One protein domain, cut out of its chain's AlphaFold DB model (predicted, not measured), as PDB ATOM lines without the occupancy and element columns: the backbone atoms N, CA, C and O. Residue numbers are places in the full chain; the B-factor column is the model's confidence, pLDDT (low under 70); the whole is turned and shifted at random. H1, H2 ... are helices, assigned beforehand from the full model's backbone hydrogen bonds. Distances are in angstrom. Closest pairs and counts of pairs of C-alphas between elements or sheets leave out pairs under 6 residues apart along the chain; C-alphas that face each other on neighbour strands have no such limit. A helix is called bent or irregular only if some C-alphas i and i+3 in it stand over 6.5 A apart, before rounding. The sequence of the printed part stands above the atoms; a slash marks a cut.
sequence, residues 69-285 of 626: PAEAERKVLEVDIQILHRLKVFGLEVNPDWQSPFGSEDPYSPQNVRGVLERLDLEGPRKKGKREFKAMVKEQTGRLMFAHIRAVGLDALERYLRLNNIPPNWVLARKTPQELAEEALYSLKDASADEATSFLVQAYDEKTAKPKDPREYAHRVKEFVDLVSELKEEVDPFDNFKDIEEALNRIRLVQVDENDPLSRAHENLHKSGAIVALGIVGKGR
ATOM      1  N   PRO A  69      61.208  21.199  34.430       52.09
ATOM      2  CA  PRO A  69      60.182  20.144  34.463       52.09
ATOM      3  C   PRO A  69      60.522  18.898  33.635       52.09
ATOM      4  O   PRO A  69      60.357  17.785  34.121       52.09
ATOM      5  N   ALA A  70      61.072  19.066  32.433       62.75
ATOM      6  CA  ALA A  70      61.407  17.944  31.556       62.75
ATOM      7  C   ALA A  70      62.639  17.159  32.040       62.75
ATOM      8  O   ALA A  70      62.785  15.977  31.738       62.75
ATOM      9  N   GLU A  71      63.536  17.798  32.794       58.09
ATOM     10  CA  GLU A  71      64.690  17.125  33.398       58.09
ATOM     11  C   GLU A  71      64.280  16.269  34.607       58.09
ATOM     12  O   GLU A  71      64.750  15.140  34.747       58.09
ATOM     13  N   ALA A  72      63.364  16.773  35.442       58.09
ATOM     14  CA  ALA A  72      62.836  16.036  36.590       58.09
ATOM     15  C   ALA A  72      62.039  14.796  36.164       58.09
ATOM     16  O   ALA A  72      62.258  13.703  36.688       58.09
ATOM     17  N   GLU A  73      61.171  14.942  35.160       58.97
ATOM     18  CA  GLU A  73      60.420  13.824  34.577       58.97
ATOM     19  C   GLU A  73      61.357  12.724  34.052       58.97
ATOM     20  O   GLU A  73      61.128  11.541  34.300       58.97
ATOM     21  N   ARG A  74      62.464  13.096  33.393       60.28
ATOM     22  CA  ARG A  74      63.461  12.133  32.896       60.28
ATOM     23  C   ARG A  74      64.147  11.352  34.015       60.28
ATOM     24  O   ARG A  74      64.260  10.135  33.909       60.28
ATOM     25  N   LYS A  75      64.570  12.021  35.091       58.81
ATOM     26  CA  LYS A  75      65.237  11.363  36.230       58.81
ATOM     27  C   LYS A  75      64.311  10.393  36.957       58.81
ATOM     28  O   LYS A  75      64.725   9.299  37.329       58.81
ATOM     29  N   VAL A  76      63.046  10.769  37.147       62.00
ATOM     30  CA  VAL A  76      62.059   9.879  37.774       62.00
ATOM     31  C   VAL A  76      61.750   8.682  36.875       62.00
ATOM     32  O   VAL A  76      61.619   7.570  37.382       62.00
ATOM     33  N   LEU A  77      61.696   8.879  35.554       62.19
ATOM     34  CA  LEU A  77      61.525   7.792  34.588       62.19
ATOM     35  C   LEU A  77      62.687   6.788  34.636       62.19
ATOM     36  O   LEU A  77      62.453   5.586  34.583       62.19
ATOM     37  N   GLU A  78      63.926   7.258  34.771       60.75
ATOM     38  CA  GLU A  78      65.101   6.389  34.899       60.75
ATOM     39  C   GLU A  78      65.018   5.502  36.152       60.75
ATOM     40  O   GLU A  78      65.202   4.287  36.074       60.75
ATOM     41  N   VAL A  79      64.641   6.086  37.295       66.31
ATOM     42  CA  VAL A  79      64.395   5.339  38.540       66.31
ATOM     43  C   VAL A  79      63.271   4.314  38.360       66.31
ATOM     44  O   VAL A  79      63.384   3.184  38.837       66.31
ATOM     45  N   ASP A  80      62.197   4.686  37.662       66.25
ATOM     46  CA  ASP A  80      61.074   3.794  37.362       66.25
ATOM     47  C   ASP A  80      61.536   2.575  36.547       66.25
ATOM     48  O   ASP A  80      61.262   1.436  36.920       66.25
ATOM     49  N   ILE A  81      62.325   2.799  35.491       64.62
ATOM     50  CA  ILE A  81      62.892   1.740  34.643       64.62
ATOM     51  C   ILE A  81      63.800   0.806  35.454       64.62
ATOM     52  O   ILE A  81      63.690  -0.416  35.334       64.62
ATOM     53  N   GLN A  82      64.660   1.351  36.320       64.00
ATOM     54  CA  GLN A  82      65.523   0.544  37.190       64.00
ATOM     55  C   GLN A  82      64.711  -0.335  38.150       64.00
ATOM     56  O   GLN A  82      65.054  -1.500  38.370       64.00
ATOM     57  N   ILE A  83      63.619   0.191  38.715       70.94
ATOM     58  CA  ILE A  83      62.711  -0.591  39.561       70.94
ATOM     59  C   ILE A  83      62.055  -1.704  38.743       70.94
ATOM     60  O   ILE A  83      62.087  -2.854  39.175       70.94
ATOM     61  N   LEU A  84      61.519  -1.404  37.559       69.00
ATOM     62  CA  LEU A  84      60.899  -2.407  36.686       69.00
ATOM     63  C   LEU A  84      61.880  -3.528  36.311       69.00
ATOM     64  O   LEU A  84      61.518  -4.705  36.362       69.00
ATOM     65  N   HIS A  85      63.140  -3.192  36.024       65.06
ATOM     66  CA  HIS A  85      64.187  -4.185  35.784       65.06
ATOM     67  C   HIS A  85      64.428  -5.078  37.012       65.06
ATOM     68  O   HIS A  85      64.500  -6.300  36.890       65.06
ATOM     69  N   ARG A  86      64.483  -4.499  38.221       64.38
ATOM     70  CA  ARG A  86      64.608  -5.270  39.473       64.38
ATOM     71  C   ARG A  86      63.418  -6.202  39.704       64.38
ATOM     72  O   ARG A  86      63.611  -7.330  40.143       64.38
ATOM     73  N   LEU A  87      62.200  -5.764  39.393       67.12
ATOM     74  CA  LEU A  87      61.004  -6.604  39.515       67.12
ATOM     75  C   LEU A  87      61.037  -7.791  38.554       67.12
ATOM     76  O   LEU A  87      60.715  -8.905  38.966       67.12
ATOM     77  N   LYS A  88      61.543  -7.592  37.333       66.38
ATOM     78  CA  LYS A  88      61.771  -8.681  36.379       66.38
ATOM     79  C   LYS A  88      62.749  -9.729  36.921       66.38
ATOM     80  O   LYS A  88      62.506 -10.919  36.749       66.38
ATOM     81  N   VAL A  89      63.799  -9.317  37.639       67.75
ATOM     82  CA  VAL A  89      64.718 -10.248  38.332       67.75
ATOM     83  C   VAL A  89      63.996 -11.052  39.418       67.75
ATOM     84  O   VAL A  89      64.267 -12.238  39.587       67.75
ATOM     85  N   PHE A  90      63.027 -10.454  40.115       63.88
ATOM     86  CA  PHE A  90      62.161 -11.199  41.033       63.88
ATOM     87  C   PHE A  90      61.145 -12.096  40.312       63.88
ATOM     88  O   PHE A  90      60.498 -12.909  40.962       63.88
ATOM     89  N   GLY A  91      61.034 -12.033  38.983       68.00
ATOM     90  CA  GLY A  91      60.034 -12.758  38.198       68.00
ATOM     91  C   GLY A  91      58.645 -12.124  38.249       68.00
ATOM     92  O   GLY A  91      57.663 -12.808  37.999       68.00
ATOM     93  N   LEU A  92      58.555 -10.840  38.604       73.31
ATOM     94  CA  LEU A  92      57.315 -10.072  38.570       73.31
ATOM     95  C   LEU A  92      57.273  -9.245  37.285       73.31
ATOM     96  O   LEU A  92      58.060  -8.313  37.105       73.31
ATOM     97  N   GLU A  93      56.334  -9.571  36.402       75.56
ATOM     98  CA  GLU A  93      56.082  -8.799  35.188       75.56
ATOM     99  C   GLU A  93      55.014  -7.738  35.448       75.56
ATOM    100  O   GLU A  93      53.870  -8.040  35.789       75.56
ATOM    101  N   VAL A  94      55.393  -6.469  35.297       72.12
ATOM    102  CA  VAL A  94      54.481  -5.340  35.495       72.12
ATOM    103  C   VAL A  94      53.766  -5.034  34.190       72.12
ATOM    104  O   VAL A  94      54.402  -4.732  33.179       72.12
ATOM    105  N   ASN A  95      52.435  -5.042  34.224       72.25
ATOM    106  CA  ASN A  95      51.631  -4.552  33.116       72.25
ATOM    107  C   ASN A  95      51.848  -3.034  32.957       72.25
ATOM    108  O   ASN A  95      51.498  -2.260  33.854       72.25
ATOM    109  N   PRO A  96      52.397  -2.564  31.827       61.62
ATOM    110  CA  PRO A  96      52.708  -1.151  31.663       61.62
ATOM    111  C   PRO A  96      51.443  -0.289  31.514       61.62
ATOM    112  O   PRO A  96      51.491   0.921  31.737       61.62
ATOM    113  N   ASP A  97      50.306  -0.892  31.161       71.56
ATOM    114  CA  ASP A  97      49.010  -0.220  31.034       71.56
ATOM    115  C   ASP A  97      48.145  -0.368  32.290       71.56
ATOM    116  O   ASP A  97      46.956  -0.043  32.275       71.56
ATOM    117  N   TRP A  98      48.742  -0.839  33.389       81.62
ATOM    118  CA  TRP A  98      48.052  -1.004  34.655       81.62
ATOM    119  C   TRP A  98      47.445   0.310  35.151       81.62
ATOM    120  O   TRP A  98      48.100   1.360  35.211       81.62
ATOM    121  N   GLN A  99      46.185   0.228  35.569       79.12
ATOM    122  CA  GLN A  99      45.462   1.317  36.206       79.12
ATOM    123  C   GLN A  99      44.878   0.827  37.519       79.12
ATOM    124  O   GLN A  99      44.301  -0.257  37.580       79.12
ATOM    125  N   SER A 100      44.977   1.657  38.559       83.88
ATOM    126  CA  SER A 100      44.402   1.299  39.850       83.88
ATOM    127  C   SER A 100      42.887   1.108  39.729       83.88
ATOM    128  O   SER A 100      42.198   2.032  39.275       83.88
ATOM    129  N   PRO A 101      42.333  -0.023  40.209       80.06
ATOM    130  CA  PRO A 101      40.886  -0.230  40.254       80.06
ATOM    131  C   PRO A 101      40.192   0.767  41.198       80.06
ATOM    132  O   PRO A 101      38.986   1.003  41.096       80.06
ATOM    133  N   PHE A 102      40.947   1.408  42.094       83.75
ATOM    134  CA  PHE A 102      40.443   2.421  43.019       83.75
ATOM    135  C   PHE A 102      40.445   3.837  42.421       83.75
ATOM    136  O   PHE A 102      39.809   4.734  42.978       83.75
ATOM    137  N   GLY A 103      41.064   4.027  41.252       81.75
ATOM    138  CA  GLY A 103      41.147   5.300  40.541       81.75
ATOM    139  C   GLY A 103      42.341   6.164  40.958       81.75
ATOM    140  O   GLY A 103      43.293   5.700  41.581       81.75
ATOM    141  N   SER A 104      42.293   7.449  40.602       77.25
ATOM    142  CA  SER A 104      43.401   8.399  40.787       77.25
ATOM    143  C   SER A 104      43.672   8.793  42.239       77.25
ATOM    144  O   SER A 104      44.651   9.478  42.505       77.25
ATOM    145  N   GLU A 105      42.813   8.412  43.180       77.44
ATOM    146  CA  GLU A 105      42.991   8.713  44.606       77.44
ATOM    147  C   GLU A 105      43.815   7.644  45.337       77.44
ATOM    148  O   GLU A 105      44.130   7.822  46.509       77.44
ATOM    149  N   ASP A 106      44.193   6.551  44.662       85.06
ATOM    150  CA  ASP A 106      44.981   5.470  45.259       85.06
ATOM    151  C   ASP A 106      46.407   5.944  45.607       85.06
ATOM    152  O   ASP A 106      47.216   6.166  44.690       85.06
ATOM    153  N   PRO A 107      46.761   6.080  46.901       83.69
ATOM    154  CA  PRO A 107      48.070   6.581  47.312       83.69
ATOM    155  C   PRO A 107      49.217   5.637  46.930       83.69
ATOM    156  O   PRO A 107      50.365   6.077  46.868       83.69
ATOM    157  N   TYR A 108      48.912   4.366  46.651       88.31
ATOM    158  CA  TYR A 108      49.872   3.334  46.266       88.31
ATOM    159  C   TYR A 108      49.843   3.014  44.771       88.31
ATOM    160  O   TYR A 108      50.423   2.013  44.353       88.31
ATOM    161  N   SER A 109      49.199   3.841  43.944       87.69
ATOM    162  CA  SER A 109      49.350   3.709  42.494       87.69
ATOM    163  C   SER A 109      50.741   4.195  42.053       87.69
ATOM    164  O   SER A 109      51.179   5.273  42.481       87.69
ATOM    165  N   PRO A 110      51.451   3.465  41.169       84.31
ATOM    166  CA  PRO A 110      52.761   3.895  40.680       84.31
ATOM    167  C   PRO A 110      52.738   5.282  40.030       84.31
ATOM    168  O   PRO A 110      53.722   6.012  40.097       84.31
ATOM    169  N   GLN A 111      51.623   5.669  39.403       83.75
ATOM    170  CA  GLN A 111      51.443   6.996  38.810       83.75
ATOM    171  C   GLN A 111      51.434   8.098  39.880       83.75
ATOM    172  O   GLN A 111      52.108   9.117  39.721       83.75
ATOM    173  N   ASN A 112      50.735   7.887  41.000       82.12
ATOM    174  CA  ASN A 112      50.684   8.876  42.074       82.12
ATOM    175  C   ASN A 112      52.022   9.012  42.799       82.12
ATOM    176  O   ASN A 112      52.441  10.133  43.091       82.12
ATOM    177  N   VAL A 113      52.716   7.898  43.055       78.81
ATOM    178  CA  VAL A 113      54.034   7.930  43.707       78.81
ATOM    179  C   VAL A 113      55.080   8.596  42.804       78.81
ATOM    180  O   VAL A 113      55.844   9.434  43.286       78.81
ATOM    181  N   ARG A 114      55.064   8.324  41.489       78.12
ATOM    182  CA  ARG A 114      55.898   9.044  40.506       78.12
ATOM    183  C   ARG A 114      55.652  10.547  40.532       78.12
ATOM    184  O   ARG A 114      56.597  11.310  40.697       78.12
ATOM    185  N   GLY A 115      54.388  10.972  40.513       74.94
ATOM    186  CA  GLY A 115      54.050  12.393  40.605       74.94
ATOM    187  C   GLY A 115      54.527  13.061  41.906       74.94
ATOM    188  O   GLY A 115      54.788  14.263  41.927       74.94
ATOM    189  N   VAL A 116      54.658  12.316  43.013       79.00
ATOM    190  CA  VAL A 116      55.282  12.828  44.250       79.00
ATOM    191  C   VAL A 116      56.795  12.993  44.079       79.00
ATOM    192  O   VAL A 116      57.326  14.028  44.481       79.00
ATOM    193  N   LEU A 117      57.479  12.017  43.475       71.19
ATOM    194  CA  LEU A 117      58.919  12.079  43.194       71.19
ATOM    195  C   LEU A 117      59.280  13.236  42.257       71.19
ATOM    196  O   LEU A 117      60.209  13.982  42.557       71.19
ATOM    197  N   GLU A 118      58.512  13.444  41.188       73.00
ATOM    198  CA  GLU A 118      58.708  14.554  40.244       73.00
ATOM    199  C   GLU A 118      58.617  15.907  40.957       73.00
ATOM    200  O   GLU A 118      59.470  16.778  40.789       73.00
ATOM    201  N   ARG A 119      57.615  16.074  41.831       78.31
ATOM    202  CA  ARG A 119      57.478  17.291  42.645       78.31
ATOM    203  C   ARG A 119      58.655  17.487  43.594       78.31
ATOM    204  O   ARG A 119      59.095  18.622  43.761       78.31
ATOM    205  N   LEU A 120      59.158  16.418  44.212       72.88
ATOM    206  CA  LEU A 120      60.335  16.505  45.074       72.88
ATOM    207  C   LEU A 120      61.561  16.953  44.273       72.88
ATOM    208  O   LEU A 120      62.229  17.895  44.696       72.88
ATOM    209  N   ASP A 121      61.828  16.355  43.111       68.62
ATOM    210  CA  ASP A 121      62.992  16.720  42.293       68.62
ATOM    211  C   ASP A 121      62.944  18.193  41.847       68.62
ATOM    212  O   ASP A 121      63.938  18.915  41.954       68.62
ATOM    213  N   LEU A 122      61.753  18.690  41.495       69.00
ATOM    214  CA  LEU A 122      61.531  20.104  41.168       69.00
ATOM    215  C   LEU A 122      61.734  21.056  42.353       69.00
ATOM    216  O   LEU A 122      62.186  22.189  42.176       69.00
ATOM    217  N   GLU A 123      61.376  20.638  43.568       74.31
ATOM    218  CA  GLU A 123      61.631  21.425  44.779       74.31
ATOM    219  C   GLU A 123      63.125  21.511  45.103       74.31
ATOM    220  O   GLU A 123      63.599  22.548  45.591       74.31
ATOM    221  N   GLY A 124      63.853  20.432  44.807       64.06
ATOM    222  CA  GLY A 124      65.284  20.290  44.999       64.06
ATOM    223  C   GLY A 124      65.739  20.390  46.465       64.06
ATOM    224  O   GLY A 124      64.978  20.715  47.385       64.06
ATOM    225  N   PRO A 125      67.043  20.197  46.723       64.06
ATOM    226  CA  PRO A 125      67.595  20.234  48.079       64.06
ATOM    227  C   PRO A 125      67.567  21.634  48.713       64.06
ATOM    228  O   PRO A 125      67.810  21.772  49.910       64.06
ATOM    229  N   ARG A 126      67.282  22.688  47.934       61.50
ATOM    230  CA  ARG A 126      67.291  24.085  48.400       61.50
ATOM    231  C   ARG A 126      66.166  24.394  49.389       61.50
ATOM    232  O   ARG A 126      66.362  25.248  50.244       61.50
ATOM    233  N   LYS A 127      65.017  23.715  49.292       64.62
ATOM    234  CA  LYS A 127      63.876  23.950  50.194       64.62
ATOM    235  C   LYS A 127      63.942  23.161  51.501       64.62
ATOM    236  O   LYS A 127      63.396  23.626  52.492       64.62
ATOM    237  N   LYS A 128      64.577  21.984  51.505       60.78
ATOM    238  CA  LYS A 128      64.545  21.042  52.642       60.78
ATOM    239  C   LYS A 128      65.926  20.625  53.166       60.78
ATOM    240  O   LYS A 128      66.036  19.734  53.985       60.78
ATOM    241  N   GLY A 129      67.010  21.258  52.716       73.94
ATOM    242  CA  GLY A 129      68.366  20.829  53.070       73.94
ATOM    243  C   GLY A 129      68.755  19.498  52.407       73.94
ATOM    244  O   GLY A 129      67.926  18.644  52.098       73.94
ATOM    245  N   LYS A 130      70.055  19.299  52.146       76.50
ATOM    246  CA  LYS A 130      70.541  18.162  51.334       76.50
ATOM    247  C   LYS A 130      70.251  16.788  51.957       76.50
ATOM    248  O   LYS A 130      69.902  15.856  51.237       76.50
ATOM    249  N   ARG A 131      70.407  16.655  53.281       75.38
ATOM    250  CA  ARG A 131      70.264  15.372  53.994       75.38
ATOM    251  C   ARG A 131      68.810  14.903  54.039       75.38
ATOM    252  O   ARG A 131      68.542  13.750  53.715       75.38
ATOM    253  N   GLU A 132      67.885  15.791  54.388       75.69
ATOM    254  CA  GLU A 132      66.453  15.465  54.437       75.69
ATOM    255  C   GLU A 132      65.907  15.208  53.032       75.69
ATOM    256  O   GLU A 132      65.175  14.244  52.829       75.69
ATOM    257  N   PHE A 133      66.337  16.001  52.041       71.25
ATOM    258  CA  PHE A 133      66.012  15.775  50.633       71.25
ATOM    259  C   PHE A 133      66.382  14.360  50.173       71.25
ATOM    260  O   PHE A 133      65.521  13.629  49.685       71.25
ATOM    261  N   LYS A 134      67.632  13.935  50.408       71.75
ATOM    262  CA  LYS A 134      68.097  12.583  50.060       71.75
ATOM    263  C   LYS A 134      67.284  11.493  50.772       71.75
ATOM    264  O   LYS A 134      66.987  10.467  50.167       71.75
ATOM    265  N   ALA A 135      66.904  11.714  52.032       72.94
ATOM    266  CA  ALA A 135      66.081  10.775  52.791       72.94
ATOM    267  C   ALA A 135      64.661  10.638  52.212       72.94
ATOM    268  O   ALA A 135      64.203   9.515  52.021       72.94
ATOM    269  N   MET A 136      63.998  11.747  51.862       71.19
ATOM    270  CA  MET A 136      62.665  11.707  51.242       71.19
ATOM    271  C   MET A 136      62.688  11.046  49.867       71.19
ATOM    272  O   MET A 136      61.808  10.242  49.577       71.19
ATOM    273  N   VAL A 137      63.686  11.351  49.028       71.56
ATOM    274  CA  VAL A 137      63.828  10.699  47.714       71.56
ATOM    275  C   VAL A 137      63.979   9.192  47.904       71.56
ATOM    276  O   VAL A 137      63.198   8.437  47.334       71.56
ATOM    277  N   LYS A 138      64.881   8.746  48.790       74.38
ATOM    278  CA  LYS A 138      65.060   7.318  49.105       74.38
ATOM    279  C   LYS A 138      63.767   6.664  49.601       74.38
ATOM    280  O   LYS A 138      63.440   5.553  49.187       74.38
ATOM    281  N   GLU A 139      63.023   7.342  50.472       79.75
ATOM    282  CA  GLU A 139      61.746   6.846  50.983       79.75
ATOM    283  C   GLU A 139      60.706   6.685  49.864       79.75
ATOM    284  O   GLU A 139      60.059   5.643  49.771       79.75
ATOM    285  N   GLN A 140      60.551   7.692  49.000       77.38
ATOM    286  CA  GLN A 140      59.582   7.650  47.906       77.38
ATOM    287  C   GLN A 140      59.982   6.656  46.808       77.38
ATOM    288  O   GLN A 140      59.110   5.981  46.271       77.38
ATOM    289  N   THR A 141      61.277   6.474  46.534       73.25
ATOM    290  CA  THR A 141      61.773   5.394  45.664       73.25
ATOM    291  C   THR A 141      61.406   4.018  46.224       73.25
ATOM    292  O   THR A 141      60.917   3.162  45.491       73.25
ATOM    293  N   GLY A 142      61.560   3.810  47.538       78.44
ATOM    294  CA  GLY A 142      61.107   2.582  48.196       78.44
ATOM    295  C   GLY A 142      59.594   2.379  48.072       78.44
ATOM    296  O   GLY A 142      59.139   1.292  47.724       78.44
ATOM    297  N   ARG A 143      58.801   3.438  48.283       81.62
ATOM    298  CA  ARG A 143      57.340   3.402  48.086       81.62
ATOM    299  C   ARG A 143      56.950   3.094  46.641       81.62
ATOM    300  O   ARG A 143      55.977   2.379  46.438       81.62
ATOM    301  N   LEU A 144      57.699   3.588  45.654       79.94
ATOM    302  CA  LEU A 144      57.452   3.298  44.240       79.94
ATOM    303  C   LEU A 144      57.675   1.813  43.932       79.94
ATOM    304  O   LEU A 144      56.885   1.205  43.216       79.94
ATOM    305  N   MET A 145      58.693   1.201  44.540       81.62
ATOM    306  CA  MET A 145      58.914  -0.241  44.435       81.62
ATOM    307  C   MET A 145      57.759  -1.043  45.054       81.62
ATOM    308  O   MET A 145      57.236  -1.943  44.404       81.62
ATOM    309  N   PHE A 146      57.300  -0.678  46.258       85.75
ATOM    310  CA  PHE A 146      56.103  -1.283  46.861       85.75
ATOM    311  C   PHE A 146      54.858  -1.110  45.982       85.75
ATOM    312  O   PHE A 146      54.098  -2.060  45.820       85.75
ATOM    313  N   ALA A 147      54.664   0.069  45.383       87.56
ATOM    314  CA  ALA A 147      53.530   0.365  44.512       87.56
ATOM    315  C   ALA A 147      53.489  -0.542  43.273       87.56
ATOM    316  O   ALA A 147      52.427  -1.046  42.917       87.56
ATOM    317  N   HIS A 148      54.637  -0.791  42.636       84.75
ATOM    318  CA  HIS A 148      54.706  -1.696  41.485       84.75
ATOM    319  C   HIS A 148      54.509  -3.162  41.864       84.75
ATOM    320  O   HIS A 148      53.783  -3.868  41.172       84.75
ATOM    321  N   ILE A 149      55.082  -3.619  42.983       86.44
ATOM    322  CA  ILE A 149      54.826  -4.978  43.491       86.44
ATOM    323  C   ILE A 149      53.328  -5.149  43.786       86.44
ATOM    324  O   ILE A 149      52.712  -6.122  43.351       86.44
ATOM    325  N   ARG A 150      52.720  -4.165  44.462       91.62
ATOM    326  CA  ARG A 150      51.283  -4.139  44.757       91.62
ATOM    327  C   ARG A 150      50.442  -4.169  43.482       91.62
ATOM    328  O   ARG A 150      49.430  -4.859  43.463       91.62
ATOM    329  N   ALA A 151      50.837  -3.451  42.430       88.69
ATOM    330  CA  ALA A 151      50.121  -3.442  41.153       88.69
ATOM    331  C   ALA A 151      50.050  -4.845  40.522       88.69
ATOM    332  O   ALA A 151      48.968  -5.283  40.139       88.69
ATOM    333  N   VAL A 152      51.167  -5.582  40.506       87.50
ATOM    334  CA  VAL A 152      51.199  -6.976  40.022       87.50
ATOM    335  C   VAL A 152      50.326  -7.880  40.894       87.50
ATOM    336  O   VAL A 152      49.520  -8.660  40.384       87.50
ATOM    337  N   GLY A 153      50.431  -7.739  42.219       89.88
ATOM    338  CA  GLY A 153      49.598  -8.489  43.159       89.88
ATOM    339  C   GLY A 153      48.103  -8.201  43.000       89.88
ATOM    340  O   GLY A 153      47.292  -9.112  43.123       89.88
ATOM    341  N   LEU A 154      47.728  -6.959  42.685       91.88
ATOM    342  CA  LEU A 154      46.342  -6.568  42.437       91.88
ATOM    343  C   LEU A 154      45.777  -7.200  41.166       91.88
ATOM    344  O   LEU A 154      44.635  -7.648  41.193       91.88
ATOM    345  N   ASP A 155      46.555  -7.287  40.087       88.50
ATOM    346  CA  ASP A 155      46.116  -7.972  38.865       88.50
ATOM    347  C   ASP A 155      45.859  -9.465  39.122       88.50
ATOM    348  O   ASP A 155      44.829 -10.008  38.707       88.50
ATOM    349  N   ALA A 156      46.754 -10.121  39.871       89.19
ATOM    350  CA  ALA A 156      46.554 -11.502  40.306       89.19
ATOM    351  C   ALA A 156      45.339 -11.638  41.234       89.19
ATOM    352  O   ALA A 156      44.536 -12.557  41.073       89.19
ATOM    353  N   LEU A 157      45.146 -10.699  42.161       91.81
ATOM    354  CA  LEU A 157      44.002 -10.693  43.065       91.81
ATOM    355  C   LEU A 157      42.681 -10.526  42.309       91.81
ATOM    356  O   LEU A 157      41.750 -11.280  42.554       91.81
ATOM    357  N   GLU A 158      42.587  -9.600  41.356       89.06
ATOM    358  CA  GLU A 158      41.389  -9.433  40.522       89.06
ATOM    359  C   GLU A 158      41.082 -10.700  39.714       89.06
ATOM    360  O   GLU A 158      39.923 -11.114  39.611       89.06
ATOM    361  N   ARG A 159      42.113 -11.369  39.181       86.81
ATOM    362  CA  ARG A 159      41.936 -12.667  38.520       86.81
ATOM    363  C   ARG A 159      41.426 -13.726  39.497       86.81
ATOM    364  O   ARG A 159      40.484 -14.432  39.146       86.81
ATOM    365  N   TYR A 160      42.010 -13.820  40.690       88.38
ATOM    366  CA  TYR A 160      41.588 -14.751  41.737       88.38
ATOM    367  C   TYR A 160      40.123 -14.529  42.131       88.38
ATOM    368  O   TYR A 160      39.335 -15.471  42.117       88.38
ATOM    369  N   LEU A 161      39.732 -13.283  42.418       86.31
ATOM    370  CA  LEU A 161      38.356 -12.941  42.786       86.31
ATOM    371  C   LEU A 161      37.382 -13.315  41.665       86.31
ATOM    372  O   LEU A 161      36.356 -13.936  41.925       86.31
ATOM    373  N   ARG A 162      37.735 -13.023  40.407       86.00
ATOM    374  CA  ARG A 162      36.922 -13.381  39.240       86.00
ATOM    375  C   ARG A 162      36.759 -14.892  39.071       86.00
ATOM    376  O   ARG A 162      35.654 -15.329  38.765       86.00
ATOM    377  N   LEU A 163      37.833 -15.669  39.228       82.62
ATOM    378  CA  LEU A 163      37.781 -17.134  39.118       82.62
ATOM    379  C   LEU A 163      36.860 -17.746  40.179       82.62
ATOM    380  O   LEU A 163      36.146 -18.694  39.880       82.62
ATOM    381  N   ASN A 164      36.815 -17.140  41.365       79.00
ATOM    382  CA  ASN A 164      35.982 -17.575  42.482       79.00
ATOM    383  C   ASN A 164      34.632 -16.840  42.563       79.00
ATOM    384  O   ASN A 164      34.002 -16.881  43.608       79.00
ATOM    385  N   ASN A 165      34.187 -16.116  41.524       80.31
ATOM    386  CA  ASN A 165      32.939 -15.323  41.520       80.31
ATOM    387  C   ASN A 165      32.769 -14.321  42.687       80.31
ATOM    388  O   ASN A 165      31.652 -13.913  43.012       80.31
ATOM    389  N   ILE A 166      33.867 -13.872  43.291       82.75
ATOM    390  CA  ILE A 166      33.866 -12.863  44.353       82.75
ATOM    391  C   ILE A 166      33.838 -11.470  43.709       82.75
ATOM    392  O   ILE A 166      34.468 -11.259  42.666       82.75
ATOM    393  N   PRO A 167      33.126 -10.482  44.291       87.00
ATOM    394  CA  PRO A 167      33.130  -9.128  43.754       87.00
ATOM    395  C   PRO A 167      34.549  -8.551  43.633       87.00
ATOM    396  O   PRO A 167      35.374  -8.771  44.520       87.00
ATOM    397  N   PRO A 168      34.828  -7.761  42.581       87.81
ATOM    398  CA  PRO A 168      36.142  -7.159  42.376       87.81
ATOM    399  C   PRO A 168      36.465  -6.139  43.476       87.81
ATOM    400  O   PRO A 168      35.557  -5.576  44.106       87.81
ATOM    401  N   ASN A 169      37.749  -5.829  43.673       88.19
ATOM    402  CA  ASN A 169      38.207  -5.063  44.838       88.19
ATOM    403  C   ASN A 169      37.542  -3.684  44.949       88.19
ATOM    404  O   ASN A 169      37.218  -3.220  46.043       88.19
ATOM    405  N   TRP A 170      37.295  -3.018  43.819       86.44
ATOM    406  CA  TRP A 170      36.642  -1.709  43.811       86.44
ATOM    407  C   TRP A 170      35.177  -1.768  44.265       86.44
ATOM    408  O   TRP A 170      34.691  -0.802  44.857       86.44
ATOM    409  N   VAL A 171      34.467  -2.876  44.008       88.56
ATOM    410  CA  VAL A 171      33.094  -3.088  44.498       88.56
ATOM    411  C   VAL A 171      33.134  -3.310  46.000       88.56
ATOM    412  O   VAL A 171      32.391  -2.645  46.723       88.56
ATOM    413  N   LEU A 172      34.039  -4.179  46.460       87.62
ATOM    414  CA  LEU A 172      34.238  -4.463  47.881       87.62
ATOM    415  C   LEU A 172      34.571  -3.190  48.671       87.62
ATOM    416  O   LEU A 172      33.998  -2.953  49.728       87.62
ATOM    417  N   ALA A 173      35.434  -2.319  48.145       86.44
ATOM    418  CA  ALA A 173      35.835  -1.091  48.832       86.44
ATOM    419  C   ALA A 173      34.767   0.020  48.838       86.44
ATOM    420  O   ALA A 173      34.829   0.912  49.686       86.44
ATOM    421  N   ARG A 174      33.827   0.027  47.880       85.69
ATOM    422  CA  ARG A 174      32.868   1.139  47.696       85.69
ATOM    423  C   ARG A 174      31.464   0.846  48.198       85.69
ATOM    424  O   ARG A 174      30.782   1.783  48.608       85.69
ATOM    425  N   LYS A 175      31.011  -0.405  48.116       84.69
ATOM    426  CA  LYS A 175      29.680  -0.781  48.598       84.69
ATOM    427  C   LYS A 175      29.664  -0.882  50.116       84.69
ATOM    428  O   LYS A 175      30.668  -1.206  50.745       84.69
ATOM    429  N   THR A 176      28.501  -0.617  50.695       86.00
ATOM    430  CA  THR A 176      28.290  -0.860  52.122       86.00
ATOM    431  C   THR A 176      28.245  -2.363  52.409       86.00
ATOM    432  O   THR A 176      27.848  -3.144  51.535       86.00
ATOM    433  N   PRO A 177      28.579  -2.797  53.639       86.19
ATOM    434  CA  PRO A 177      28.471  -4.204  54.005       86.19
ATOM    435  C   PRO A 177      27.065  -4.791  53.795       86.19
ATOM    436  O   PRO A 177      26.914  -5.951  53.425       86.19
ATOM    437  N   GLN A 178      26.020  -3.984  53.994       81.75
ATOM    438  CA  GLN A 178      24.633  -4.397  53.776       81.75
ATOM    439  C   GLN A 178      24.339  -4.661  52.294       81.75
ATOM    440  O   GLN A 178      23.774  -5.698  51.963       81.75
ATOM    441  N   GLU A 179      24.753  -3.763  51.396       83.06
ATOM    442  CA  GLU A 179      24.560  -3.938  49.948       83.06
ATOM    443  C   GLU A 179      25.312  -5.168  49.423       83.06
ATOM    444  O   GLU A 179      24.786  -5.920  48.604       83.06
ATOM    445  N   LEU A 180      26.533  -5.409  49.913       83.38
ATOM    446  CA  LEU A 180      27.309  -6.601  49.569       83.38
ATOM    447  C   LEU A 180      26.634  -7.882  50.077       83.38
ATOM    448  O   LEU A 180      26.495  -8.837  49.314       83.38
ATOM    449  N   ALA A 181      26.160  -7.895  51.325       84.50
ATOM    450  CA  ALA A 181      25.443  -9.034  51.896       84.50
ATOM    451  C   ALA A 181      24.131  -9.356  51.150       84.50
ATOM    452  O   ALA A 181      23.739 -10.520  51.038       84.50
ATOM    453  N   GLU A 182      23.427  -8.338  50.651       81.62
ATOM    454  CA  GLU A 182      22.145  -8.508  49.963       81.62
ATOM    455  C   GLU A 182      22.285  -8.906  48.492       81.62
ATOM    456  O   GLU A 182      21.520  -9.758  48.034       81.62
ATOM    457  N   GLU A 183      23.227  -8.303  47.764       82.06
ATOM    458  CA  GLU A 183      23.328  -8.438  46.305       82.06
ATOM    459  C   GLU A 183      24.426  -9.399  45.854       82.06
ATOM    460  O   GLU A 183      24.260 -10.081  44.846       82.06
ATOM    461  N   ALA A 184      25.558  -9.420  46.560       77.31
ATOM    462  CA  ALA A 184      26.757 -10.121  46.116       77.31
ATOM    463  C   ALA A 184      26.978 -11.448  46.845       77.31
ATOM    464  O   ALA A 184      27.392 -12.418  46.226       77.31
ATOM    465  N   LEU A 185      26.669 -11.500  48.140       79.25
ATOM    466  CA  LEU A 185      26.848 -12.689  48.978       79.25
ATOM    467  C   LEU A 185      25.527 -13.436  49.223       79.25
ATOM    468  O   LEU A 185      25.390 -14.176  50.195       79.25
ATOM    469  N   TYR A 186      24.518 -13.220  48.371       76.31
ATOM    470  CA  TYR A 186      23.195 -13.824  48.543       76.31
ATOM    471  C   TYR A 186      23.238 -15.358  48.498       76.31
ATOM    472  O   TYR A 186      22.473 -15.987  49.229       76.31
ATOM    473  N   SER A 187      24.118 -15.945  47.675       81.88
ATOM    474  CA  SER A 187      24.288 -17.401  47.528       81.88
ATOM    475  C   SER A 187      24.633 -18.088  48.849       81.88
ATOM    476  O   SER A 187      24.131 -19.172  49.128       81.88
ATOM    477  N   LEU A 188      25.375 -17.410  49.729       80.94
ATOM    478  CA  LEU A 188      25.777 -17.947  51.031       80.94
ATOM    479  C   LEU A 188      24.612 -18.190  51.992       80.94
ATOM    480  O   LEU A 188      24.799 -18.826  53.020       80.94
ATOM    481  N   LYS A 189      23.401 -17.698  51.698       77.12
ATOM    482  CA  LYS A 189      22.223 -17.904  52.559       77.12
ATOM    483  C   LYS A 189      21.795 -19.368  52.672       77.12
ATOM    484  O   LYS A 189      21.042 -19.672  53.598       77.12
ATOM    485  N   ASP A 190      22.265 -20.218  51.763       79.12
ATOM    486  CA  ASP A 190      22.027 -21.660  51.766       79.12
ATOM    487  C   ASP A 190      23.152 -22.452  52.477       79.12
ATOM    488  O   ASP A 190      23.033 -23.668  52.630       79.12
ATOM    489  N   ALA A 191      24.213 -21.779  52.955       82.38
ATOM    490  CA  ALA A 191      25.301 -22.391  53.724       82.38
ATOM    491  C   ALA A 191      24.837 -22.885  55.108       82.38
ATOM    492  O   ALA A 191      23.806 -22.462  55.647       82.38
ATOM    493  N   SER A 192      25.610 -23.792  55.710       82.75
ATOM    494  CA  SER A 192      25.239 -24.411  56.984       82.75
ATOM    495  C   SER A 192      25.377 -23.452  58.180       82.75
ATOM    496  O   SER A 192      26.178 -22.515  58.184       82.75
ATOM    497  N   ALA A 193      24.603 -23.705  59.242       81.12
ATOM    498  CA  ALA A 193      24.705 -22.944  60.489       81.12
ATOM    499  C   ALA A 193      26.060 -23.139  61.193       81.12
ATOM    500  O   ALA A 193      26.532 -22.218  61.862       81.12
ATOM    501  N   ASP A 194      26.689 -24.305  61.019       80.56
ATOM    502  CA  ASP A 194      28.009 -24.605  61.574       80.56
ATOM    503  C   ASP A 194      29.091 -23.767  60.881       80.56
ATOM    504  O   ASP A 194      29.847 -23.082  61.564       80.56
ATOM    505  N   GLU A 195      29.098 -23.709  59.542       80.81
ATOM    506  CA  GLU A 195      30.018 -22.850  58.773       80.81
ATOM    507  C   GLU A 195      29.847 -21.368  59.127       80.81
ATOM    508  O   GLU A 195      30.825 -20.663  59.374       80.81
ATOM    509  N   ALA A 196      28.599 -20.899  59.220       80.56
ATOM    510  CA  ALA A 196      28.296 -19.531  59.632       80.56
ATOM    511  C   ALA A 196      28.799 -19.231  61.057       80.56
ATOM    512  O   ALA A 196      29.300 -18.140  61.329       80.56
ATOM    513  N   THR A 197      28.681 -20.193  61.975       75.50
ATOM    514  CA  THR A 197      29.168 -20.042  63.353       75.50
ATOM    515  C   THR A 197      30.693 -20.026  63.398       75.50
ATOM    516  O   THR A 197      31.262 -19.173  64.077       75.50
ATOM    517  N   SER A 198      31.363 -20.908  62.648       78.56
ATOM    518  CA  SER A 198      32.825 -20.926  62.532       78.56
ATOM    519  C   SER A 198      33.374 -19.595  62.026       78.56
ATOM    520  O   SER A 198      34.295 -19.063  62.639       78.56
ATOM    521  N   PHE A 199      32.754 -19.016  60.994       82.00
ATOM    522  CA  PHE A 199      33.138 -17.708  60.465       82.00
ATOM    523  C   PHE A 199      33.001 -16.588  61.513       82.00
ATOM    524  O   PHE A 199      33.884 -15.749  61.653       82.00
ATOM    525  N   LEU A 200      31.919 -16.582  62.304       74.38
ATOM    526  CA  LEU A 200      31.685 -15.562  63.341       74.38
ATOM    527  C   LEU A 200      32.646 -15.647  64.535       74.38
ATOM    528  O   LEU A 200      32.842 -14.649  65.227       74.38
ATOM    529  N   VAL A 201      33.184 -16.835  64.818       70.62
ATOM    530  CA  VAL A 201      34.135 -17.059  65.919       70.62
ATOM    531  C   VAL A 201      35.547 -16.609  65.540       70.62
ATOM    532  O   VAL A 201      36.358 -16.351  66.430       70.62
ATOM    533  N   GLN A 202      35.852 -16.473  64.246       65.00
ATOM    534  CA  GLN A 202      37.143 -15.949  63.820       65.00
ATOM    535  C   GLN A 202      37.310 -14.502  64.287       65.00
ATOM    536  O   GLN A 202      36.457 -13.638  64.073       65.00
ATOM    537  N   ALA A 203      38.429 -14.246  64.965       52.84
ATOM    538  CA  ALA A 203      38.778 -12.904  65.378       52.84
ATOM    539  C   ALA A 203      39.005 -12.045  64.134       52.84
ATOM    540  O   ALA A 203      39.760 -12.406  63.228       52.84
ATOM    541  N   TYR A 204      38.381 -10.871  64.117       57.47
ATOM    542  CA  TYR A 204      38.761  -9.806  63.206       57.47
ATOM    543  C   TYR A 204      40.118  -9.255  63.653       57.47
ATOM    544  O   TYR A 204      40.201  -8.255  64.363       57.47
ATOM    545  N   ASP A 205      41.187  -9.965  63.309       51.34
ATOM    546  CA  ASP A 205      42.544  -9.517  63.594       51.34
ATOM    547  C   ASP A 205      42.882  -8.374  62.647       51.34
ATOM    548  O   ASP A 205      43.089  -8.605  61.458       51.34
ATOM    549  N   GLU A 206      42.964  -7.143  63.139       55.19
ATOM    550  CA  GLU A 206      43.408  -6.021  62.316       55.19
ATOM    551  C   GLU A 206      44.494  -5.211  62.993       55.19
ATOM    552  O   GLU A 206      44.198  -4.371  63.837       55.19
ATOM    553  N   LYS A 207      45.732  -5.458  62.540       55.28
ATOM    554  CA  LYS A 207      46.620  -4.467  61.905       55.28
ATOM    555  C   LYS A 207      47.575  -5.195  60.960       55.28
ATOM    556  O   LYS A 207      48.378  -6.013  61.406       55.28
ATOM    557  N   THR A 208      47.538  -4.901  59.665       60.72
ATOM    558  CA  THR A 208      48.589  -5.345  58.740       60.72
ATOM    559  C   THR A 208      49.785  -4.414  58.899       60.72
ATOM    560  O   THR A 208      49.722  -3.223  58.590       60.72
ATOM    561  N   ALA A 209      50.890  -4.946  59.423       61.78
ATOM    562  CA  ALA A 209      52.124  -4.186  59.527       61.78
ATOM    563  C   ALA A 209      52.628  -3.828  58.124       61.78
ATOM    564  O   ALA A 209      52.719  -4.693  57.251       61.78
ATOM    565  N   LYS A 210      53.002  -2.557  57.933       76.25
ATOM    566  CA  LYS A 210      53.644  -2.101  56.701       76.25
ATOM    567  C   LYS A 210      54.850  -2.997  56.387       76.25
ATOM    568  O   LYS A 210      55.711  -3.133  57.267       76.25
ATOM    569  N   PRO A 211      54.955  -3.579  55.176       76.69
ATOM    570  CA  PRO A 211      56.100  -4.395  54.824       76.69
ATOM    571  C   PRO A 211      57.361  -3.537  54.934       76.69
ATOM    572  O   PRO A 211      57.419  -2.407  54.440       76.69
ATOM    573  N   LYS A 212      58.355  -4.058  55.655       73.31
ATOM    574  CA  LYS A 212      59.605  -3.342  55.929       73.31
ATOM    575  C   LYS A 212      60.607  -3.512  54.789       73.31
ATOM    576  O   LYS A 212      61.333  -2.568  54.490       73.31
ATOM    577  N   ASP A 213      60.604  -4.679  54.145       80.00
ATOM    578  CA  ASP A 213      61.507  -5.025  53.048       80.00
ATOM    579  C   ASP A 213      60.732  -5.252  51.731       80.00
ATOM    580  O   ASP A 213      59.871  -6.136  51.659       80.00
ATOM    581  N   PRO A 214      61.031  -4.483  50.666       77.25
ATOM    582  CA  PRO A 214      60.486  -4.722  49.335       77.25
ATOM    583  C   PRO A 214      60.784  -6.112  48.763       77.25
ATOM    584  O   PRO A 214      59.982  -6.609  47.978       77.25
ATOM    585  N   ARG A 215      61.913  -6.744  49.114       75.31
ATOM    586  CA  ARG A 215      62.280  -8.071  48.585       75.31
ATOM    587  C   ARG A 215      61.385  -9.167  49.148       75.31
ATOM    588  O   ARG A 215      60.854  -9.971  48.389       75.31
ATOM    589  N   GLU A 216      61.183  -9.159  50.461       82.62
ATOM    590  CA  GLU A 216      60.274 -10.086  51.142       82.62
ATOM    591  C   GLU A 216      58.838  -9.918  50.627       82.62
ATOM    592  O   GLU A 216      58.165 -10.894  50.297       82.62
ATOM    593  N   TYR A 217      58.390  -8.668  50.466       85.44
ATOM    594  CA  TYR A 217      57.075  -8.385  49.896       85.44
ATOM    595  C   TYR A 217      56.952  -8.855  48.439       85.44
ATOM    596  O   TYR A 217      55.936  -9.447  48.080       85.44
ATOM    597  N   ALA A 218      57.986  -8.658  47.614       80.81
ATOM    598  CA  ALA A 218      58.022  -9.163  46.241       80.81
ATOM    599  C   ALA A 218      57.934 -10.692  46.194       80.81
ATOM    600  O   ALA A 218      57.172 -11.219  45.392       80.81
ATOM    601  N   HIS A 219      58.660 -11.396  47.067       84.75
ATOM    602  CA  HIS A 219      58.599 -12.855  47.163       84.75
ATOM    603  C   HIS A 219      57.189 -13.337  47.515       84.75
ATOM    604  O   HIS A 219      56.617 -14.146  46.792       84.75
ATOM    605  N   ARG A 220      56.588 -12.762  48.565       87.06
ATOM    606  CA  ARG A 220      55.217 -13.073  48.997       87.06
ATOM    607  C   ARG A 220      54.190 -12.854  47.885       87.06
ATOM    608  O   ARG A 220      53.287 -13.664  47.695       87.06
ATOM    609  N   VAL A 221      54.299 -11.738  47.161       88.06
ATOM    610  CA  VAL A 221      53.392 -11.436  46.045       88.06
ATOM    611  C   VAL A 221      53.643 -12.372  44.869       88.06
ATOM    612  O   VAL A 221      52.681 -12.816  44.252       88.06
ATOM    613  N   LYS A 222      54.898 -12.727  44.587       86.25
ATOM    614  CA  LYS A 222      55.240 -13.671  43.526       86.25
ATOM    615  C   LYS A 222      54.640 -15.050  43.774       86.25
ATOM    616  O   LYS A 222      53.967 -15.562  42.894       86.25
ATOM    617  N   GLU A 223      54.801 -15.603  44.974       88.94
ATOM    618  CA  GLU A 223      54.197 -16.893  45.337       88.94
ATOM    619  C   GLU A 223      52.682 -16.896  45.095       88.94
ATOM    620  O   GLU A 223      52.118 -17.871  44.601       88.94
ATOM    621  N   PHE A 224      52.015 -15.780  45.401       89.56
ATOM    622  CA  PHE A 224      50.594 -15.624  45.119       89.56
ATOM    623  C   PHE A 224      50.290 -15.531  43.615       89.56
ATOM    624  O   PHE A 224      49.347 -16.164  43.146       89.56
ATOM    625  N   VAL A 225      51.075 -14.770  42.851       88.44
ATOM    626  CA  VAL A 225      50.931 -14.643  41.391       88.44
ATOM    627  C   VAL A 225      51.120 -15.994  40.699       88.44
ATOM    628  O   VAL A 225      50.321 -16.343  39.826       88.44
ATOM    629  N   ASP A 226      52.129 -16.761  41.105       87.06
ATOM    630  CA  ASP A 226      52.422 -18.093  40.575       87.06
ATOM    631  C   ASP A 226      51.251 -19.043  40.871       87.06
ATOM    632  O   ASP A 226      50.705 -19.655  39.951       87.06
ATOM    633  N   LEU A 227      50.750 -19.047  42.115       88.69
ATOM    634  CA  LEU A 227      49.572 -19.828  42.511       88.69
ATOM    635  C   LEU A 227      48.344 -19.491  41.655       88.69
ATOM    636  O   LEU A 227      47.684 -20.389  41.138       88.69
ATOM    637  N   VAL A 228      48.031 -18.205  41.466       86.19
ATOM    638  CA  VAL A 228      46.878 -17.781  40.649       86.19
ATOM    639  C   VAL A 228      47.072 -18.115  39.167       86.19
ATOM    640  O   VAL A 228      46.097 -18.342  38.446       86.19
ATOM    641  N   SER A 229      48.315 -18.148  38.692       85.00
ATOM    642  CA  SER A 229      48.634 -18.491  37.304       85.00
ATOM    643  C   SER A 229      48.398 -19.969  37.004       85.00
ATOM    644  O   SER A 229      47.972 -20.289  35.893       85.00
ATOM    645  N   GLU A 230      48.604 -20.840  37.994       85.31
ATOM    646  CA  GLU A 230      48.342 -22.282  37.920       85.31
ATOM    647  C   GLU A 230      46.851 -22.642  38.021       85.31
ATOM    648  O   GLU A 230      46.447 -23.723  37.580       85.31
ATOM    649  N   LEU A 231      46.015 -21.742  38.557       80.75
ATOM    650  CA  LEU A 231      44.570 -21.947  38.603       80.75
ATOM    651  C   LEU A 231      44.004 -22.056  37.180       80.75
ATOM    652  O   LEU A 231      44.106 -21.135  36.359       80.75
ATOM    653  N   LYS A 232      43.374 -23.200  36.904       73.56
ATOM    654  CA  LYS A 232      42.615 -23.429  35.673       73.56
ATOM    655  C   LYS A 232      41.343 -22.586  35.687       73.56
ATOM    656  O   LYS A 232      40.841 -22.223  36.746       73.56
ATOM    657  N   GLU A 233      40.810 -22.293  34.503       65.12
ATOM    658  CA  GLU A 233      39.480 -21.693  34.342       65.12
ATOM    659  C   GLU A 233      38.385 -22.715  34.701       65.12
ATOM    660  O   GLU A 233      37.594 -23.130  33.857       65.12
ATOM    661  N   GLU A 234      38.359 -23.165  35.951       59.03
ATOM    662  CA  GLU A 234      37.210 -23.842  36.536       59.03
ATOM    663  C   GLU A 234      36.523 -22.822  37.437       59.03
ATOM    664  O   GLU A 234      37.094 -22.312  38.397       59.03
ATOM    665  N   VAL A 235      35.326 -22.429  37.013       54.34
ATOM    666  CA  VAL A 235      34.493 -21.462  37.720       54.34
ATOM    667  C   VAL A 235      33.584 -22.269  38.626       54.34
ATOM    668  O   VAL A 235      32.470 -22.619  38.227       54.34
ATOM    669  N   ASP A 236      34.071 -22.590  39.818       56.09
ATOM    670  CA  ASP A 236      33.183 -23.072  40.863       56.09
ATOM    671  C   ASP A 236      32.422 -21.870  41.457       56.09
ATOM    672  O   ASP A 236      32.979 -20.775  41.630       56.09
ATOM    673  N   PRO A 237      31.102 -21.997  41.656       56.66
ATOM    674  CA  PRO A 237      30.302 -20.929  42.222       56.66
ATOM    675  C   PRO A 237      30.709 -20.645  43.676       56.66
ATOM    676  O   PRO A 237      31.053 -21.538  44.448       56.66
ATOM    677  N   PHE A 238      30.694 -19.357  44.009       65.44
ATOM    678  CA  PHE A 238      30.971 -18.823  45.335       65.44
ATOM    679  C   PHE A 238      29.841 -19.178  46.307       65.44
ATOM    680  O   PHE A 238      28.809 -18.491  46.343       65.44
ATOM    681  N   ASP A 239      30.039 -20.231  47.097       68.31
ATOM    682  CA  ASP A 239      28.928 -20.866  47.812       68.31
ATOM    683  C   ASP A 239      29.196 -21.097  49.309       68.31
ATOM    684  O   ASP A 239      28.266 -21.452  50.036       68.31
ATOM    685  N   ASN A 240      30.418 -20.865  49.809       78.81
ATOM    686  CA  ASN A 240      30.754 -21.140  51.210       78.81
ATOM    687  C   ASN A 240      31.525 -19.994  51.916       78.81
ATOM    688  O   ASN A 240      32.109 -19.105  51.295       78.81
ATOM    689  N   PHE A 241      31.532 -20.010  53.256       84.06
ATOM    690  CA  PHE A 241      32.256 -19.019  54.069       84.06
ATOM    691  C   PHE A 241      33.783 -19.171  54.017       84.06
ATOM    692  O   PHE A 241      34.495 -18.187  54.203       84.06
ATOM    693  N   LYS A 242      34.298 -20.365  53.712       84.19
ATOM    694  CA  LYS A 242      35.737 -20.611  53.554       84.19
ATOM    695  C   LYS A 242      36.313 -19.833  52.361       84.19
ATOM    696  O   LYS A 242      37.430 -19.331  52.451       84.19
ATOM    697  N   ASP A 243      35.538 -19.649  51.296       83.50
ATOM    698  CA  ASP A 243      35.930 -18.854  50.129       83.50
ATOM    699  C   ASP A 243      36.074 -17.365  50.497       83.50
ATOM    700  O   ASP A 243      36.971 -16.679  49.997       83.50
ATOM    701  N   ILE A 244      35.242 -16.859  51.427       84.88
ATOM    702  CA  ILE A 244      35.414 -15.513  52.007       84.88
ATOM    703  C   ILE A 244      36.731 -15.441  52.767       84.88
ATOM    704  O   ILE A 244      37.498 -14.503  52.564       84.88
ATOM    705  N   GLU A 245      36.989 -16.398  53.654       84.94
ATOM    706  CA  GLU A 245      38.202 -16.412  54.475       84.94
ATOM    707  C   GLU A 245      39.460 -16.442  53.607       84.94
ATOM    708  O   GLU A 245      40.408 -15.684  53.837       84.94
ATOM    709  N   GLU A 246      39.459 -17.262  52.557       87.88
ATOM    710  CA  GLU A 246      40.575 -17.313  51.627       87.88
ATOM    711  C   GLU A 246      40.751 -15.979  50.897       87.88
ATOM    712  O   GLU A 246      41.867 -15.461  50.835       87.88
ATOM    713  N   ALA A 247      39.666 -15.358  50.428       88.31
ATOM    714  CA  ALA A 247      39.723 -14.042  49.798       88.31
ATOM    715  C   ALA A 247      40.236 -12.944  50.742       88.31
ATOM    716  O   ALA A 247      41.072 -12.138  50.333       88.31
ATOM    717  N   LEU A 248      39.806 -12.931  52.008       87.94
ATOM    718  CA  LEU A 248      40.316 -12.009  53.029       87.94
ATOM    719  C   LEU A 248      41.830 -12.180  53.214       87.94
ATOM    720  O   LEU A 248      42.572 -11.194  53.215       87.94
ATOM    721  N   ASN A 249      42.308 -13.425  53.270       88.62
ATOM    722  CA  ASN A 249      43.734 -13.727  53.346       88.62
ATOM    723  C   ASN A 249      44.493 -13.263  52.092       88.62
ATOM    724  O   ASN A 249      45.558 -12.655  52.214       88.62
ATOM    725  N   ARG A 250      43.946 -13.470  50.885       90.31
ATOM    726  CA  ARG A 250      44.573 -12.995  49.636       90.31
ATOM    727  C   ARG A 250      44.630 -11.468  49.558       90.31
ATOM    728  O   ARG A 250      45.661 -10.925  49.165       90.31
ATOM    729  N   ILE A 251      43.580 -10.768  49.994       89.50
ATOM    730  CA  ILE A 251      43.570  -9.301  50.084       89.50
ATOM    731  C   ILE A 251      44.698  -8.817  51.010       89.50
ATOM    732  O   ILE A 251      45.470  -7.933  50.630       89.50
ATOM    733  N   ARG A 252      44.865  -9.439  52.186       87.56
ATOM    734  CA  ARG A 252      45.938  -9.103  53.143       87.56
ATOM    735  C   ARG A 252      47.344  -9.330  52.584       87.56
ATOM    736  O   ARG A 252      48.242  -8.542  52.868       87.56
ATOM    737  N   LEU A 253      47.551 -10.381  51.787       87.81
ATOM    738  CA  LEU A 253      48.852 -10.664  51.162       87.81
ATOM    739  C   LEU A 253      49.299  -9.548  50.212       87.81
ATOM    740  O   LEU A 253      50.497  -9.274  50.103       87.81
ATOM    741  N   VAL A 254      48.361  -8.892  49.534       90.88
ATOM    742  CA  VAL A 254      48.660  -7.805  48.591       90.88
ATOM    743  C   VAL A 254      48.664  -6.440  49.283       90.88
ATOM    744  O   VAL A 254      49.337  -5.526  48.821       90.88
ATOM    745  N   GLN A 255      47.985  -6.294  50.416       89.06
ATOM    746  CA  GLN A 255      47.905  -5.039  51.156       89.06
ATOM    747  C   GLN A 255      49.280  -4.522  51.616       89.06
ATOM    748  O   GLN A 255      50.124  -5.282  52.105       89.06
ATOM    749  N   VAL A 256      49.486  -3.205  51.485       87.06
ATOM    750  CA  VAL A 256      50.700  -2.528  51.965       87.06
ATOM    751  C   VAL A 256      50.546  -2.058  53.409       87.06
ATOM    752  O   VAL A 256      51.416  -2.336  54.218       87.06
ATOM    753  N   ASP A 257      49.479  -1.352  53.767       87.25
ATOM    754  CA  ASP A 257      49.223  -0.927  55.149       87.25
ATOM    755  C   ASP A 257      47.737  -0.611  55.383       87.25
ATOM    756  O   ASP A 257      46.899  -0.820  54.508       87.25
ATOM    757  N   GLU A 258      47.400  -0.082  56.560       84.44
ATOM    758  CA  GLU A 258      46.030   0.311  56.921       84.44
ATOM    759  C   GLU A 258      45.446   1.412  56.015       84.44
ATOM    760  O   GLU A 258      44.229   1.482  55.839       84.44
ATOM    761  N   ASN A 259      46.285   2.251  55.397       85.81
ATOM    762  CA  ASN A 259      45.839   3.332  54.511       85.81
ATOM    763  C   ASN A 259      45.566   2.853  53.078       85.81
ATOM    764  O   ASN A 259      45.065   3.620  52.252       85.81
ATOM    765  N   ASP A 260      45.913   1.606  52.767       89.31
ATOM    766  CA  ASP A 260      45.632   0.976  51.488       89.31
ATOM    767  C   ASP A 260      44.105   0.862  51.268       89.31
ATOM    768  O   ASP A 260      43.382   0.418  52.163       89.31
ATOM    769  N   PRO A 261      43.564   1.216  50.085       87.81
ATOM    770  CA  PRO A 261      42.158   0.964  49.755       87.81
ATOM    771  C   PRO A 261      41.704  -0.496  49.950       87.81
ATOM    772  O   PRO A 261      40.516  -0.738  50.186       87.81
ATOM    773  N   LEU A 262      42.633  -1.457  49.899       90.44
ATOM    774  CA  LEU A 262      42.380  -2.864  50.204       90.44
ATOM    775  C   LEU A 262      41.943  -3.103  51.656       90.44
ATOM    776  O   LEU A 262      41.173  -4.030  51.882       90.44
ATOM    777  N   SER A 263      42.326  -2.246  52.612       88.31
ATOM    778  CA  SER A 263      41.829  -2.317  53.996       88.31
ATOM    779  C   SER A 263      40.304  -2.224  54.038       88.31
ATOM    780  O   SER A 263      39.640  -3.012  54.701       88.31
ATOM    781  N   ARG A 264      39.726  -1.295  53.263       86.75
ATOM    782  CA  ARG A 264      38.265  -1.129  53.190       86.75
ATOM    783  C   ARG A 264      37.598  -2.301  52.488       86.75
ATOM    784  O   ARG A 264      36.526  -2.721  52.905       86.75
ATOM    785  N   ALA A 265      38.211  -2.818  51.421       88.62
ATOM    786  CA  ALA A 265      37.706  -4.006  50.734       88.62
ATOM    787  C   ALA A 265      37.659  -5.215  51.681       88.62
ATOM    788  O   ALA A 265      36.637  -5.896  51.751       88.62
ATOM    789  N   HIS A 266      38.735  -5.423  52.443       89.25
ATOM    790  CA  HIS A 266      38.851  -6.455  53.468       89.25
ATOM    791  C   HIS A 266      37.767  -6.304  54.548       89.25
ATOM    792  O   HIS A 266      36.968  -7.215  54.767       89.25
ATOM    793  N   GLU A 267      37.693  -5.126  55.173       86.69
ATOM    794  CA  GLU A 267      36.724  -4.804  56.222       86.69
ATOM    795  C   GLU A 267      35.283  -5.028  55.753       86.69
ATOM    796  O   GLU A 267      34.484  -5.683  56.431       86.69
ATOM    797  N   ASN A 268      34.938  -4.497  54.578       87.12
ATOM    798  CA  ASN A 268      33.594  -4.606  54.036       87.12
ATOM    799  C   ASN A 268      33.241  -6.055  53.713       87.12
ATOM    800  O   ASN A 268      32.142  -6.481  54.061       87.12
ATOM    801  N   LEU A 269      34.146  -6.824  53.102       88.25
ATOM    802  CA  LEU A 269      33.906  -8.235  52.795       88.25
ATOM    803  C   LEU A 269      33.660  -9.046  54.076       88.25
ATOM    804  O   LEU A 269      32.650  -9.748  54.165       88.25
ATOM    805  N   HIS A 270      34.504  -8.874  55.099       87.94
ATOM    806  CA  HIS A 270      34.347  -9.553  56.386       87.94
ATOM    807  C   HIS A 270      33.011  -9.201  57.059       87.94
ATOM    808  O   HIS A 270      32.236 -10.083  57.437       87.94
ATOM    809  N   LYS A 271      32.686  -7.903  57.157       85.50
ATOM    810  CA  LYS A 271      31.421  -7.437  57.752       85.50
ATOM    811  C   LYS A 271      30.197  -7.933  56.986       85.50
ATOM    812  O   LYS A 271      29.182  -8.247  57.602       85.50
ATOM    813  N   SER A 272      30.287  -8.018  55.663       86.31
ATOM    814  CA  SER A 272      29.209  -8.543  54.818       86.31
ATOM    815  C   SER A 272      28.975 -10.028  55.079       86.31
ATOM    816  O   SER A 272      27.833 -10.434  55.286       86.31
ATOM    817  N   GLY A 273      30.052 -10.820  55.152       85.69
ATOM    818  CA  GLY A 273      29.991 -12.225  55.555       85.69
ATOM    819  C   GLY A 273      29.339 -12.391  56.929       85.69
ATOM    820  O   GLY A 273      28.396 -13.165  57.076       85.69
ATOM    821  N   ALA A 274      29.735 -11.575  57.909       85.19
ATOM    822  CA  ALA A 274      29.178 -11.631  59.261       85.19
ATOM    823  C   ALA A 274      27.666 -11.332  59.295       85.19
ATOM    824  O   ALA A 274      26.922 -11.990  60.023       85.19
ATOM    825  N   ILE A 275      27.182 -10.384  58.480       82.69
ATOM    826  CA  ILE A 275      25.744 -10.096  58.340       82.69
ATOM    827  C   ILE A 275      24.990 -11.332  57.830       82.69
ATOM    828  O   ILE A 275      23.939 -11.680  58.377       82.69
ATOM    829  N   VAL A 276      25.513 -12.001  56.796       84.12
ATOM    830  CA  VAL A 276      24.885 -13.209  56.239       84.12
ATOM    831  C   VAL A 276      24.916 -14.353  57.256       84.12
ATOM    832  O   VAL A 276      23.875 -14.964  57.506       84.12
ATOM    833  N   ALA A 277      26.058 -14.577  57.909       83.31
ATOM    834  CA  ALA A 277      26.241 -15.614  58.921       83.31
ATOM    835  C   ALA A 277      25.262 -15.460  60.098       83.31
ATOM    836  O   ALA A 277      24.566 -16.410  60.461       83.31
ATOM    837  N   LEU A 278      25.118 -14.245  60.641       79.19
ATOM    838  CA  LEU A 278      24.135 -13.945  61.690       79.19
ATOM    839  C   LEU A 278      22.698 -14.231  61.236       79.19
ATOM    840  O   LEU A 278      21.886 -14.736  62.014       79.19
ATOM    841  N   GLY A 279      22.380 -13.939  59.971       78.88
ATOM    842  CA  GLY A 279      21.081 -14.245  59.377       78.88
ATOM    843  C   GLY A 279      20.784 -15.747  59.300       78.88
ATOM    844  O   GLY A 279      19.635 -16.144  59.497       78.88
ATOM    845  N   ILE A 280      21.795 -16.580  59.040       81.56
ATOM    846  CA  ILE A 280      21.672 -18.047  58.986       81.56
ATOM    847  C   ILE A 280      21.509 -18.616  60.397       81.56
ATOM    848  O   ILE A 280      20.526 -19.309  60.669       81.56
ATOM    849  N   VAL A 281      22.395 -18.248  61.328       77.56
ATOM    850  CA  VAL A 281      22.341 -18.702  62.731       77.56
ATOM    851  C   VAL A 281      21.028 -18.284  63.402       77.56
ATOM    852  O   VAL A 281      20.425 -19.060  64.145       77.56
ATOM    853  N   GLY A 282      20.532 -17.077  63.109       70.62
ATOM    854  CA  GLY A 282      19.254 -16.583  63.624       70.62
ATOM    855  C   GLY A 282      18.028 -17.347  63.106       70.62
ATOM    856  O   GLY A 282      17.053 -17.485  63.841       70.62
ATOM    857  N   LYS A 283      18.075 -17.878  61.875       67.00
ATOM    858  CA  LYS A 283      17.018 -18.733  61.296       67.00
ATOM    859  C   LYS A 283      17.115 -20.191  61.750       67.00
ATOM    860  O   LYS A 283      16.098 -20.877  61.781       67.00
ATOM    861  N   GLY A 284      18.322 -20.651  62.077       49.00
ATOM    862  CA  GLY A 284      18.619 -22.024  62.489       49.00
ATOM    863  C   GLY A 284      18.266 -22.359  63.938       49.00
ATOM    864  O   GLY A 284      18.362 -23.522  64.316       49.00
ATOM    865  N   ARG A 285      17.834 -21.393  64.762       42.56
ATOM    866  CA  ARG A 285      17.279 -21.701  66.087       42.56
ATOM    867  C   ARG A 285      15.840 -22.206  65.938       42.56
ATOM    868  O   ARG A 285      14.964 -21.390  65.638       42.56
TER     869      ARG A 285
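Overview. This is residues 69 to 285 of the 626 residues of an uncharacterized protein of Candidatus Curtissbacteria bacterium RIFCSPHIGHO2_02_FULL_42_15 (UniProt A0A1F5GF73). The longest helix, H3, links the two ends of an elongated, all-helix domain: at one end H1 and H2 pack on its first part, and at the other H9 joins it to H10, with H4, H5, H6 and H7 packed round H10. H8 packs along the later part of H3. The printed part has 217 residues with ten named helices, H1 to H10 in chain order, and no named strand. It is only just compact, close to loose, with a radius of gyration of the C-alphas of 20.0 A, and spans 70 by 35 by 26 A.

Arrangement. H3, residues 130 to 163, and H2, residues 110 to 128, form a hairpin at a shallow tilt of 5 degrees, opposite ways; their closest C-alphas, Pro 110 and Ala 147, are 5.3 A apart. H2 is irregular, C-alphas 122 and 125 being 9.2 A apart, with a kink of 55 degrees near residue 122. H1, residues 69 to 89, touches H3 with residues 79 to 87 alone, closest at C-alphas Ile 83 and Met 145, 6.2 A, and H2 with residues 69 to 76 alone, closest at C-alphas Ala 72 and Glu 118, 5.7 A. H8, residues 214 to 230, touches H3 at a shallow tilt of 15 degrees, the same way, closest at C-alphas Ala 156 and Val 225, 5.5 A. H9, residues 241 to 254, touches residues 150 to 161 of H3 alone, closest at C-alphas Gly 153 and Val 254, 5.6 A. H9 and H10, residues 261 to 283, form a hairpin at a shallow tilt of 12 degrees, closest at C-alphas Leu 248 and His 266, 5.8 A. H10 is the hub, touching five helices: besides H9 these are H4, residues 169 to 174, H5, residues 177 to 184, H6, residues 186 to 190, and H7, residues 193 to 201. H4 is about perpendicular to H10 at 77 degrees, with closest C-alphas Ala 173 and Ala 265 4.0 A apart. Every O i to N i+4 pair is within hydrogen-bond range in H1, H3, H4, H5, H7, H8, H9 and H10; in H2 it is 11 of 15, and in H6 0 of 1, with 2 of 2 O i to N i+3 pairs.

Along the chain. From first to last C-alpha H3 is 49.7 A long, H10 34.0 A, H1 31.0 A, H8 24.2 A, H2 24.0 A and H9 20.6 A. C-alpha 69 is at (60.182, 20.144, 34.463), C-alpha 130 at (70.541, 18.162, 51.334) and C-alpha 283 at (17.018, -18.733, 61.296).

Size, cuts and confidence. The farthest C-alphas, Arg 126 and Arg 285, are 70.1 A apart. The printed part has no cut; the links H1 to H2 and H7 to H8 are long. Mean pLDDT of the printed part is 77.8, with 48 residues under 70, among them 69 to 82 and 202 to 209.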